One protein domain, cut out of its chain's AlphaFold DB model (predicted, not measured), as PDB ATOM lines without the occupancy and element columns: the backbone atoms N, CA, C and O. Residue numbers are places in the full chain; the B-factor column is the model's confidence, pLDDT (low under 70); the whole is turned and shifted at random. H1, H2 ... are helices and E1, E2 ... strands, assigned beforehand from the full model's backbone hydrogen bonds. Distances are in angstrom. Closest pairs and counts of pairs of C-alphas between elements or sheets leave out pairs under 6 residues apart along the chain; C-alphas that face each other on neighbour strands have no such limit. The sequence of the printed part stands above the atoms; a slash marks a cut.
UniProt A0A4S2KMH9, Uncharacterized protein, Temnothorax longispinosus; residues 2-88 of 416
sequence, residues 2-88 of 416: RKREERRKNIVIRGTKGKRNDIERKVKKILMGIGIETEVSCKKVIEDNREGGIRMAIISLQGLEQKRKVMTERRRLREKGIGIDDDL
ATOM      1  N   ARG A   2     137.690 113.904 132.846       81.94
ATOM      2  CA  ARG A   2     136.657 113.279 133.710       81.94
ATOM      3  C   ARG A   2     136.311 111.806 133.408       81.94
ATOM      4  O   ARG A   2     136.359 110.964 134.297       81.94
ATOM      5  N   LYS A   3     136.104 111.445 132.130       84.06
ATOM      6  CA  LYS A   3     135.849 110.047 131.705       84.06
ATOM      7  C   LYS A   3     136.973 109.065 132.085       84.06
ATOM      8  O   LYS A   3     136.719 107.873 132.231       84.06
ATOM      9  N   ARG A   4     138.217 109.542 132.214       84.50
ATOM     10  CA  ARG A   4     139.376 108.716 132.585       84.50
ATOM     11  C   ARG A   4     139.406 108.456 134.088       84.50
ATOM     12  O   ARG A   4     139.664 107.331 134.494       84.50
ATOM     13  N   GLU A   5     139.102 109.463 134.901       87.00
ATOM     14  CA  GLU A   5     139.024 109.322 136.360       87.00
ATOM     15  C   GLU A   5     137.886 108.399 136.789       87.00
ATOM     16  O   GLU A   5     138.083 107.542 137.646       87.00
ATOM     17  N   GLU A   6     136.733 108.485 136.126       87.88
ATOM     18  CA  GLU A   6     135.615 107.576 136.388       87.88
ATOM     19  C   GLU A   6     135.966 106.116 136.061       87.88
ATOM     20  O   GLU A   6     135.637 105.219 136.835       87.88
ATOM     21  N   ARG A   7     136.689 105.858 134.962       90.06
ATOM     22  CA  ARG A   7     137.163 104.505 134.605       90.06
ATOM     23  C   ARG A   7     138.257 103.991 135.530       90.06
ATOM     24  O   ARG A   7     138.332 102.793 135.790       90.06
ATOM     25  N   ARG A   8     139.088 104.881 136.083       92.00
ATOM     26  CA  ARG A   8     140.124 104.486 137.047       92.00
ATOM     27  C   ARG A   8     139.536 103.832 138.288       92.00
ATOM     28  O   ARG A   8     140.209 102.972 138.838       92.00
ATOM     29  N   LYS A   9     138.306 104.171 138.680       95.19
ATOM     30  CA  LYS A   9     137.590 103.546 139.803       95.19
ATOM     31  C   LYS A   9     136.809 102.286 139.417       95.19
ATOM     32  O   LYS A   9     136.309 101.586 140.293       95.19
ATOM     33  N   ASN A  10     136.697 101.991 138.125       96.62
ATOM     34  CA  ASN A  10     135.963 100.830 137.652       96.62
ATOM     35  C   ASN A  10     136.840  99.570 137.665       96.62
ATOM     36  O   ASN A  10     138.043  99.611 137.370       96.62
ATOM     37  N   ILE A  11     136.195  98.445 137.955       96.56
ATOM     38  CA  ILE A  11     136.727  97.093 137.801       96.56
ATOM     39  C   ILE A  11     135.790  96.279 136.909       96.56
ATOM     40  O   ILE A  11     134.580  96.517 136.863       96.56
ATOM     41  N   VAL A  12     136.354  95.313 136.196       96.38
ATOM     42  CA  VAL A  12     135.627  94.359 135.364       96.38
ATOM     43  C   VAL A  12     135.682  93.007 136.052       96.38
ATOM     44  O   VAL A  12     136.763  92.459 136.249       96.38
ATOM     45  N   ILE A  13     134.523  92.462 136.403       95.38
ATOM     46  CA  ILE A  13     134.400  91.132 136.997       95.38
ATOM     47  C   ILE A  13     133.862  90.162 135.946       95.38
ATOM     48  O   ILE A  13     132.886  90.448 135.253       95.38
ATOM     49  N   ARG A  14     134.514  89.008 135.829       94.62
ATOM     50  CA  ARG A  14     134.187  87.879 134.958       94.62
ATOM     51  C   ARG A  14     134.000  86.628 135.816       94.62
ATOM     52  O   ARG A  14     134.543  86.532 136.913       94.62
ATOM     53  N   GLY A  15     133.269  85.646 135.299       90.69
ATOM     54  CA  GLY A  15     133.082  84.341 135.953       90.69
ATOM     55  C   GLY A  15     131.811  84.221 136.797       90.69
ATOM     56  O   GLY A  15     131.604  83.200 137.442       90.69
ATOM     57  N   THR A  16     130.929  85.226 136.795       89.44
ATOM     58  CA  THR A  16     129.678  85.173 137.573       89.44
ATOM     59  C   THR A  16     128.486  84.770 136.697       89.44
ATOM     60  O   THR A  16     128.312  85.277 135.590       89.44
ATOM     61  N   LYS A  17     127.666  83.828 137.187       89.31
ATOM     62  CA  LYS A  17     126.398  83.388 136.570       89.31
ATOM     63  C   LYS A  17     125.201  83.897 137.391       89.31
ATOM     64  O   LYS A  17     125.263  83.860 138.625       89.31
ATOM     65  N   GLY A  18     124.116  84.308 136.732       87.62
ATOM     66  CA  GLY A  18     122.850  84.737 137.364       87.62
ATOM     67  C   GLY A  18     122.325  86.075 136.836       87.62
ATOM     68  O   GLY A  18     123.074  86.785 136.176       87.62
ATOM     69  N   LYS A  19     121.060  86.429 137.107       86.12
ATOM     70  CA  LYS A  19     120.446  87.691 136.636       86.12
ATOM     71  C   LYS A  19     121.185  88.911 137.212       86.12
ATOM     72  O   LYS A  19     121.937  88.779 138.174       86.12
ATOM     73  N   ARG A  20     120.962  90.117 136.664       87.06
ATOM     74  CA  ARG A  20     121.620  91.369 137.115       87.06
ATOM     75  C   ARG A  20     121.645  91.519 138.647       87.06
ATOM     76  O   ARG A  20     122.714  91.722 139.213       87.06
ATOM     77  N   ASN A  21     120.504  91.306 139.302       89.25
ATOM     78  CA  ASN A  21     120.368  91.420 140.761       89.25
ATOM     79  C   ASN A  21     121.126  90.316 141.525       89.25
ATOM     80  O   ASN A  21     121.562  90.516 142.657       89.25
ATOM     81  N   ASP A  22     121.314  89.141 140.921       90.56
ATOM     82  CA  ASP A  22     122.094  88.052 141.520       90.56
ATOM     83  C   ASP A  22     123.589  88.344 141.445       90.56
ATOM     84  O   ASP A  22     124.321  88.056 142.392       90.56
ATOM     85  N   ILE A  23     124.045  88.930 140.333       90.81
ATOM     86  CA  ILE A  23     125.437  89.352 140.164       90.81
ATOM     87  C   ILE A  23     125.772  90.415 141.201       90.81
ATOM     88  O   ILE A  23     126.773  90.282 141.893       90.81
ATOM     89  N   GLU A  24     124.922  91.427 141.355       92.06
ATOM     90  CA  GLU A  24     125.143  92.513 142.309       92.06
ATOM     91  C   GLU A  24     125.231  91.994 143.751       92.06
ATOM     92  O   GLU A  24     126.195  92.294 144.459       92.06
ATOM     93  N   ARG A  25     124.316  91.099 144.154       93.44
ATOM     94  CA  ARG A  25     124.379  90.426 145.465       93.44
ATOM     95  C   ARG A  25     125.652  89.595 145.640       93.44
ATOM     96  O   ARG A  25     126.289  89.664 146.691       93.44
ATOM     97  N   LYS A  26     126.049  88.819 144.625       94.31
ATOM     98  CA  LYS A  26     127.270  87.994 144.670       94.31
ATOM     99  C   LYS A  26     128.528  88.851 144.769       94.31
ATOM    100  O   LYS A  26     129.391  88.558 145.590       94.31
ATOM    101  N   VAL A  27     128.619  89.915 143.976       94.00
ATOM    102  CA  VAL A  27     129.736  90.865 144.015       94.00
ATOM    103  C   VAL A  27     129.823  91.522 145.384       94.00
ATOM    104  O   VAL A  27     130.909  91.563 145.958       94.00
ATOM    105  N   LYS A  28     128.696  91.989 145.936       95.62
ATOM    106  CA  LYS A  28     128.664  92.588 147.273       95.62
ATOM    107  C   LYS A  28     129.204  91.614 148.323       95.62
ATOM    108  O   LYS A  28     130.084  91.982 149.093       95.62
ATOM    109  N   LYS A  29     128.783  90.343 148.279       96.25
ATOM    110  CA  LYS A  29     129.293  89.288 149.174       96.25
ATOM    111  C   LYS A  29     130.806  89.063 149.028       96.25
ATOM    112  O   LYS A  29     131.493  88.873 150.027       96.25
ATOM    113  N   ILE A  30     131.334  89.102 147.802       95.25
ATOM    114  CA  ILE A  30     132.776  88.964 147.536       95.25
ATOM    115  C   ILE A  30     133.563  90.144 148.119       95.25
ATOM    116  O   ILE A  30     134.591  89.931 148.757       95.25
ATOM    117  N   LEU A  31     133.082  91.375 147.922       95.25
ATOM    118  CA  LEU A  31     133.751  92.587 148.403       95.25
ATOM    119  C   LEU A  31     133.710  92.702 149.931       95.25
ATOM    120  O   LEU A  31     134.727  93.037 150.536       95.25
ATOM    121  N   MET A  32     132.599  92.311 150.558       95.56
ATOM    122  CA  MET A  32     132.519  92.184 152.016       95.56
ATOM    123  C   MET A  32     133.531  91.164 152.553       95.56
ATOM    124  O   MET A  32     134.189  91.431 153.549       95.56
ATOM    125  N   GLY A  33     133.745  90.042 151.854       95.19
ATOM    126  CA  GLY A  33     134.767  89.054 152.222       95.19
ATOM    127  C   GLY A  33     136.215  89.563 152.152       95.19
ATOM    128  O   GLY A  33     137.098  88.949 152.738       95.19
ATOM    129  N   ILE A  34     136.465  90.680 151.459       94.88
ATOM    130  CA  ILE A  34     137.767  91.377 151.407       94.88
ATOM    131  C   ILE A  34     137.835  92.508 152.463       94.88
ATOM    132  O   ILE A  34     138.850  93.193 152.612       94.88
ATOM    133  N   GLY A  35     136.757  92.724 153.224       95.12
ATOM    134  CA  GLY A  35     136.630  93.828 154.174       95.12
ATOM    135  C   GLY A  35     136.455  95.172 153.468       95.12
ATOM    136  O   GLY A  35     137.171  96.128 153.777       95.12
ATOM    137  N   ILE A  36     135.596  95.225 152.447       94.25
ATOM    138  CA  ILE A  36     135.155  96.461 151.788       94.25
ATOM    139  C   ILE A  36     133.641  96.586 151.997       94.25
ATOM    140  O   ILE A  36     132.859  95.908 151.329       94.25
ATOM    141  N   GLU A  37     133.235  97.455 152.922       91.00
ATOM    142  CA  GLU A  37     131.837  97.689 153.323       91.00
ATOM    143  C   GLU A  37     131.194  98.859 152.569       91.00
ATOM    144  O   GLU A  37     130.531  99.711 153.150       91.00
ATOM    145  N   THR A  38     131.419  98.968 151.264       83.88
ATOM    146  CA  THR A  38     130.925 100.129 150.507       83.88
ATOM    147  C   THR A  38     129.818  99.773 149.550       83.88
ATOM    148  O   THR A  38     129.777  98.668 149.012       83.88
ATOM    149  N   GLU A  39     128.936 100.739 149.300       87.19
ATOM    150  CA  GLU A  39     127.924 100.633 148.262       87.19
ATOM    151  C   GLU A  39     128.586 100.500 146.892       87.19
ATOM    152  O   GLU A  39     129.466 101.271 146.499       87.19
ATOM    153  N   VAL A  40     128.168  99.469 146.171       87.44
ATOM    154  CA  VAL A  40     128.730  99.076 144.887       87.44
ATOM    155  C   VAL A  40     127.688  99.389 143.831       87.44
ATOM    156  O   VAL A  40     126.571  98.897 143.928       87.44
ATOM    157  N   SER A  41     128.048 100.170 142.812       88.12
ATOM    158  CA  SER A  41     127.144 100.440 141.688       88.12
ATOM    159  C   SER A  41     127.535  99.612 140.463       88.12
ATOM    160  O   SER A  41     128.631  99.743 139.900       88.12
ATOM    161  N   CYS A  42     126.630  98.740 140.018       87.81
ATOM    162  CA  CYS A  42     126.787  97.994 138.772       87.81
ATOM    163  C   CYS A  42     126.364  98.859 137.573       87.81
ATOM    164  O   CYS A  42     125.174  99.009 137.282       87.81
ATOM    165  N   LYS A  43     127.349  99.403 136.843       89.69
ATOM    166  CA  LYS A  43     127.118 100.306 135.699       89.69
ATOM    167  C   LYS A  43     126.611  99.578 134.463       89.69
ATOM    168  O   LYS A  43     125.716 100.063 133.778       89.69
ATOM    169  N   LYS A  44     127.222  98.439 134.140       91.31
ATOM    170  CA  LYS A  44     126.909  97.698 132.918       91.31
ATOM    171  C   LYS A  44     127.102  96.210 133.144       91.31
ATOM    172  O   LYS A  44     128.151  95.789 133.627       91.31
ATOM    173  N   VAL A  45     126.100  95.436 132.750       90.12
ATOM    174  CA  VAL A  45     126.193  93.983 132.619       90.12
ATOM    175  C   VAL A  45     126.175  93.687 131.131       90.12
ATOM    176  O   VAL A  45     125.304  94.177 130.417       90.12
ATOM    177  N   ILE A  46     127.183  92.965 130.659       88.44
ATOM    178  CA  ILE A  46     127.261  92.501 129.278       88.44
ATOM    179  C   ILE A  46     126.878  91.027 129.308       88.44
ATOM    180  O   ILE A  46     127.543  90.224 129.973       88.44
ATOM    181  N   GLU A  47     125.770  90.710 128.649       82.69
ATOM    182  CA  GLU A  47     125.297  89.343 128.474       82.69
ATOM    183  C   GLU A  47     125.967  88.743 127.236       82.69
ATOM    184  O   GLU A  47     126.154  89.423 126.227       82.69
ATOM    185  N   ASP A  48     126.395  87.491 127.354       77.12
ATOM    186  CA  ASP A  48     126.876  86.701 126.227       77.12
ATOM    187  C   ASP A  48     125.689  85.873 125.720       77.12
ATOM    188  O   ASP A  48     124.973  85.283 126.531       77.12
ATOM    189  N   ASN A  49     125.461  85.829 124.406       76.06
ATOM    190  CA  ASN A  49     124.272  85.204 123.801       76.06
ATOM    191  C   ASN A  49     124.264  83.665 123.893       76.06
ATOM    192  O   ASN A  49     123.345  83.018 123.400       76.06
ATOM    193  N   ARG A  50     125.287  83.054 124.495       75.88
ATOM    194  CA  ARG A  50     125.353  81.606 124.703       75.88
ATOM    195  C   ARG A  50     124.525  81.236 125.934       75.88
ATOM    196  O   ARG A  50     124.753  81.790 127.011       75.88
ATOM    197  N   GLU A  51     123.589  80.299 125.790       66.38
ATOM    198  CA  GLU A  51     122.760  79.794 126.892       66.38
ATOM    199  C   GLU A  51     123.646  79.359 128.078       66.38
ATOM    200  O   GLU A  51     124.456  78.441 127.985       66.38
ATOM    201  N   GLY A  52     123.557  80.091 129.198       66.50
ATOM    202  CA  GLY A  52     124.370  79.852 130.402       66.50
ATOM    203  C   GLY A  52     125.710  80.606 130.484       66.50
ATOM    204  O   GLY A  52     126.508  80.330 131.391       66.50
ATOM    205  N   GLY A  53     125.948  81.561 129.580       57.62
ATOM    206  CA  GLY A  53     127.184  82.329 129.438       57.62
ATOM    207  C   GLY A  53     127.621  83.123 130.674       57.62
ATOM    208  O   GLY A  53     126.827  83.671 131.445       57.62
ATOM    209  N   ILE A  54     128.942  83.172 130.851       56.59
ATOM    210  CA  ILE A  54     129.641  83.913 131.900       56.59
ATOM    211  C   ILE A  54     129.395  85.407 131.706       56.59
ATOM    212  O   ILE A  54     129.760  85.977 130.680       56.59
ATOM    213  N   ARG A  55     128.839  86.069 132.720       77.31
ATOM    214  CA  ARG A  55     128.534  87.497 132.630       77.31
ATOM    215  C   ARG A  55     129.759  88.325 132.979       77.31
ATOM    216  O   ARG A  55     130.458  88.056 133.963       77.31
ATOM    217  N   MET A  56     130.000  89.346 132.160       92.00
ATOM    218  CA  MET A  56     130.960  90.399 132.454       92.00
ATOM    219  C   MET A  56     130.208  91.570 133.086       92.00
ATOM    220  O   MET A  56     129.265  92.101 132.498       92.00
ATOM    221  N   ALA A  57     130.626  91.979 134.279       93.88
ATOM    222  CA  ALA A  57     130.055  93.116 134.988       93.88
ATOM    223  C   ALA A  57     131.107  94.213 135.158       93.88
ATOM    224  O   ALA A  57     132.218  93.948 135.615       93.88
ATOM    225  N   ILE A  58     130.749  95.446 134.799       95.56
ATOM    226  CA  ILE A  58     131.555  96.639 135.065       95.56
ATOM    227  C   ILE A  58     131.014  97.299 136.325       95.56
ATOM    228  O   ILE A  58     129.836  97.663 136.403       95.56
ATOM    229  N   ILE A  59     131.895  97.455 137.305       95.56
ATOM    230  CA  ILE A  59     131.541  97.822 138.668       95.56
ATOM    231  C   ILE A  59     132.311  99.069 139.053       95.56
ATOM    232  O   ILE A  59     133.531  99.107 138.898       95.56
ATOM    233  N   SER A  60     131.602 100.090 139.528       95.62
ATOM    234  CA  SER A  60     132.210 101.340 139.970       95.62
ATOM    235  C   SER A  60     132.391 101.324 141.482       95.62
ATOM    236  O   SER A  60     131.426 101.115 142.217       95.62
ATOM    237  N   LEU A  61     133.627 101.539 141.929       96.00
ATOM    238  CA  LEU A  61     133.968 101.709 143.340       96.00
ATOM    239  C   LEU A  61     133.962 103.198 143.711       96.00
ATOM    240  O   LEU A  61     134.153 104.064 142.851       96.00
ATOM    241  N   GLN A  62     133.768 103.513 144.991       93.50
ATOM    242  CA  GLN A  62     133.727 104.902 145.463       93.50
ATOM    243  C   GLN A  62     135.133 105.533 145.472       93.50
ATOM    244  O   GLN A  62     135.317 106.685 145.051       93.50
ATOM    245  N   GLY A  63     136.146 104.751 145.867       93.69
ATOM    246  CA  GLY A  63     137.535 105.189 146.024       93.69
ATOM    247  C   GLY A  63     138.561 104.365 145.239       93.69
ATOM    248  O   GLY A  63     138.356 103.194 144.921       93.69
ATOM    249  N   LEU A  64     139.718 104.974 144.952       93.44
ATOM    250  CA  LEU A  64     140.862 104.269 144.354       93.44
ATOM    251  C   LEU A  64     141.514 103.280 145.327       93.44
ATOM    252  O   LEU A  64     142.049 102.264 144.891       93.44
ATOM    253  N   GLU A  65     141.452 103.548 146.630       94.31
ATOM    254  CA  GLU A  65     141.985 102.651 147.661       94.31
ATOM    255  C   GLU A  65     141.230 101.324 147.708       94.31
ATOM    256  O   GLU A  65     141.849 100.263 147.717       94.31
ATOM    257  N   GLN A  66     139.898 101.371 147.608       95.44
ATOM    258  CA  GLN A  66     139.062 100.176 147.487       95.44
ATOM    259  C   GLN A  66     139.480  99.355 146.272       95.44
ATOM    260  O   GLN A  66     139.689  98.149 146.376       95.44
ATOM    261  N   LYS A  67     139.684 100.014 145.124       96.19
ATOM    262  CA  LYS A  67     140.156  99.341 143.914       96.19
ATOM    263  C   LYS A  67     141.514  98.681 144.124       96.19
ATOM    264  O   LYS A  67     141.680  97.530 143.731       96.19
ATOM    265  N   ARG A  68     142.474  99.377 144.742       96.19
ATOM    266  CA  ARG A  68     143.792  98.806 145.062       96.19
ATOM    267  C   ARG A  68     143.644  97.563 145.935       96.19
ATOM    268  O   ARG A  68     144.200  96.532 145.579       96.19
ATOM    269  N   LYS A  69     142.827  97.626 146.989       96.44
ATOM    270  CA  LYS A  69     142.562  96.493 147.889       96.44
ATOM    271  C   LYS A  69     141.962  95.293 147.142       96.44
ATOM    272  O   LYS A  69     142.454  94.178 147.286       96.44
ATOM    273  N   VAL A  70     140.981  95.520 146.262       96.50
ATOM    274  CA  VAL A  70     140.418  94.467 145.390       96.50
ATOM    275  C   VAL A  70     141.477  93.880 144.453       96.50
ATOM    276  O   VAL A  70     141.522  92.667 144.251       96.50
ATOM    277  N   MET A  71     142.337  94.720 143.874       95.69
ATOM    278  CA  MET A  71     143.378  94.280 142.944       95.69
ATOM    279  C   MET A  71     144.497  93.489 143.634       95.69
ATOM    280  O   MET A  71     145.052  92.589 143.006       95.69
ATOM    281  N   THR A  72     144.781  93.747 144.914       95.31
ATOM    282  CA  THR A  72     145.694  92.928 145.733       95.31
ATOM    283  C   THR A  72     145.125  91.526 145.966       95.31
ATOM    284  O   THR A  72     145.820  90.528 145.787       95.31
ATOM    285  N   GLU A  73     143.825  91.425 146.254       96.44
ATOM    286  CA  GLU A  73     143.125  90.148 146.487       96.44
ATOM    287  C   GLU A  73     142.739  89.401 145.197       96.44
ATOM    288  O   GLU A  73     142.169  88.305 145.223       96.44
ATOM    289  N   ARG A  74     143.094  89.958 144.033       95.75
ATOM    290  CA  ARG A  74     142.791  89.409 142.704       95.75
ATOM    291  C   ARG A  74     143.211  87.948 142.544       95.75
ATOM    292  O   ARG A  74     142.520  87.194 141.858       95.75
ATOM    293  N   ARG A  75     144.338  87.543 143.144       93.31
ATOM    294  CA  ARG A  75     144.844  86.162 143.067       93.31
ATOM    295  C   ARG A  75     143.923  85.182 143.799       93.31
ATOM    296  O   ARG A  75     143.502  84.207 143.186       93.31
ATOM    297  N   ARG A  76     143.518  85.499 145.035       93.19
ATOM    298  CA  ARG A  76     142.600  84.669 145.838       93.19
ATOM    299  C   ARG A  76     141.221  84.537 145.191       93.19
ATOM    300  O   ARG A  76     140.575  83.498 145.275       93.19
ATOM    301  N   LEU A  77     140.755  85.585 144.514       94.75
ATOM    302  CA  LEU A  77     139.486  85.534 143.782       94.75
ATOM    303  C   LEU A  77     139.564  84.695 142.505       94.75
ATOM    304  O   LEU A  77     138.592  84.018 142.166       94.75
ATOM    305  N   ARG A  78     140.724  84.679 141.840       93.50
ATOM    306  CA  ARG A  78     140.954  83.830 140.669       93.50
ATOM    307  C   ARG A  78     140.866  82.344 141.019       93.50
ATOM    308  O   ARG A  78     140.294  81.591 140.241       93.50
ATOM    309  N   GLU A  79     141.358  81.943 142.190       92.38
ATOM    310  CA  GLU A  79     141.244  80.565 142.704       92.38
ATOM    311  C   GLU A  79     139.781  80.146 142.924       92.38
ATOM    312  O   GLU A  79     139.427  78.990 142.725       92.38
ATOM    313  N   LYS A  80     138.894  81.105 143.226       93.56
ATOM    314  CA  LYS A  80     137.437  80.895 143.322       93.56
ATOM    315  C   LYS A  80     136.718  80.947 141.964       93.56
ATOM    316  O   LYS A  80     135.491  81.011 141.924       93.56
ATOM    317  N   GLY A  81     137.457  80.982 140.852       92.81
ATOM    318  CA  GLY A  81     136.909  81.073 139.494       92.81
ATOM    319  C   GLY A  81     136.406  82.465 139.092       92.81
ATOM    320  O   GLY A  81     135.749  82.605 138.061       92.81
ATOM    321  N   ILE A  82     136.700  83.508 139.878       94.25
ATOM    322  CA  ILE A  82     136.266  84.885 139.609       94.25
ATOM    323  C   ILE A  82     137.434  85.673 139.014       94.25
ATOM    324  O   ILE A  82     138.452  85.925 139.658       94.25
ATOM    325  N   GLY A  83     137.288  86.094 137.760       94.69
ATOM    326  CA  GLY A  83     138.275  86.928 137.084       94.69
ATOM    327  C   GLY A  83     138.024  88.403 137.370       94.69
ATOM    328  O   GLY A  83     136.967  88.910 137.021       94.69
ATOM    329  N   ILE A  84     138.991  89.108 137.952       96.25
ATOM    330  CA  ILE A  84     138.951  90.575 138.053       96.25
ATOM    331  C   ILE A  84     139.980  91.177 137.099       96.25
ATOM    332  O   ILE A  84     141.112  90.696 137.024       96.25
ATOM    333  N   ASP A  85     139.587  92.223 136.380       95.38
ATOM    334  CA  ASP A  85     140.419  93.025 135.487       95.38
ATOM    335  C   ASP A  85     140.150  94.524 135.682       95.38
ATOM    336  O   ASP A  85     139.109  94.933 136.195       95.38
ATOM    337  N   ASP A  86     141.075  95.363 135.223       95.00
ATOM    338  CA  ASP A  86     140.853  96.804 135.105       95.00
ATOM    339  C   ASP A  86     139.919  97.143 133.930       95.00
ATOM    340  O   ASP A  86     140.029  96.559 132.845       95.00
ATOM    341  N   ASP A  87     139.055  98.151 134.106       95.19
ATOM    342  CA  ASP A  87     138.259  98.758 133.025       95.19
ATOM    343  C   ASP A  87     139.129  99.675 132.146       95.19
ATOM    344  O   ASP A  87     139.031 100.904 132.152       95.19
ATOM    345  N   LEU A  88     140.056  99.052 131.421       91.06
ATOM    346  CA  LEU A  88     140.948  99.733 130.490       91.06
ATOM    347  C   LEU A  88     140.241 100.024 129.170       91.06
ATOM    348  O   LEU A  88     139.470  99.212 128.647       91.06
TER     349      LEU A  88
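Overview. This is residues 2 to 88 of the 416 residues of an uncharacterized protein of Temnothorax longispinosus (UniProt A0A4S2KMH9). A strongly twisted sheet of four strands has two helices, H2 and H3, over one face, while the other face has no helix over it. The short helix H4 packs at the edge strand E4, and H1 only grazes the sheet; H1 and the loop of the E2 and E3 hairpin make the two far ends. The printed part has 87 residues, with four named helices and four named strands in the order H1, E1, H2, E2, E3, H3, H4, E4; the sheet runs E2, E3, E1, E4, all antiparallel, and the class is mixed, helices and strands. The whole is compact, with a radius of gyration of the C-alphas of 12.3 A and spans of 36 by 29 by 20 A.

Arrangement. H1, residues 2 to 8, only grazes the sheet with its residues 4 to 8. E1, residues 10 to 16, is an inner strand. H2, residues 20 to 33, is on the sheet at a height of 6.2 A, only just over none of the strands, with two of its C-alphas falling on E1. E2, residues 41 to 46, and E3, residues 55 to 60, form an antiparallel hairpin, with N 58 and O 44 2.9 A apart. The closest C-alphas of H2 and E2 are those of Glu 24 and Cys 42, 6.7 A apart. E3 is also antiparallel to E1, with N 13 and O 57 2.9 A apart. E1, H2 and E2 form a split strand-helix-strand unit, two strands running the same way with E3 between them, and its crossover is right-handed. H3, residues 64 to 72, lies over E1 on the same face as H2, in two layers, helices on one face of a sheet. Its height is 9.4 A, and at 31 degrees to E1 on the local plane it runs only just slantwise to the strands. H2 and H3 are close but not clearly touching, about perpendicular at 81 degrees, with the C-alphas of Leu 31 and Val 70 closest at 7.6 A. H4, residues 74 to 79, only grazes the sheet. E4, residues 83 to 86, is antiparallel to E1, with N 14 and O 83 2.7 A apart; E3, H3, H4 and E4 form a second split unit, also right-handed. In H1, H2, H3 and H4 every O i to N i+4 pair is within hydrogen-bond range.

Along the chain. H1 begins at C-alpha 2, (136.657, 113.279, 133.710). H2 is 20.2 A long, E1 16.9 A and E3 16.1 A. E4 ends at C-alpha 86, (140.853, 96.804, 135.105).

Size, cuts and confidence. The two C-alphas farthest apart are those of Arg 2 and Glu 51, 36.9 A. The printed part has no cut and no long link. The mean pLDDT of the printed part is 90.3, and residues 51 to 54 are under 70.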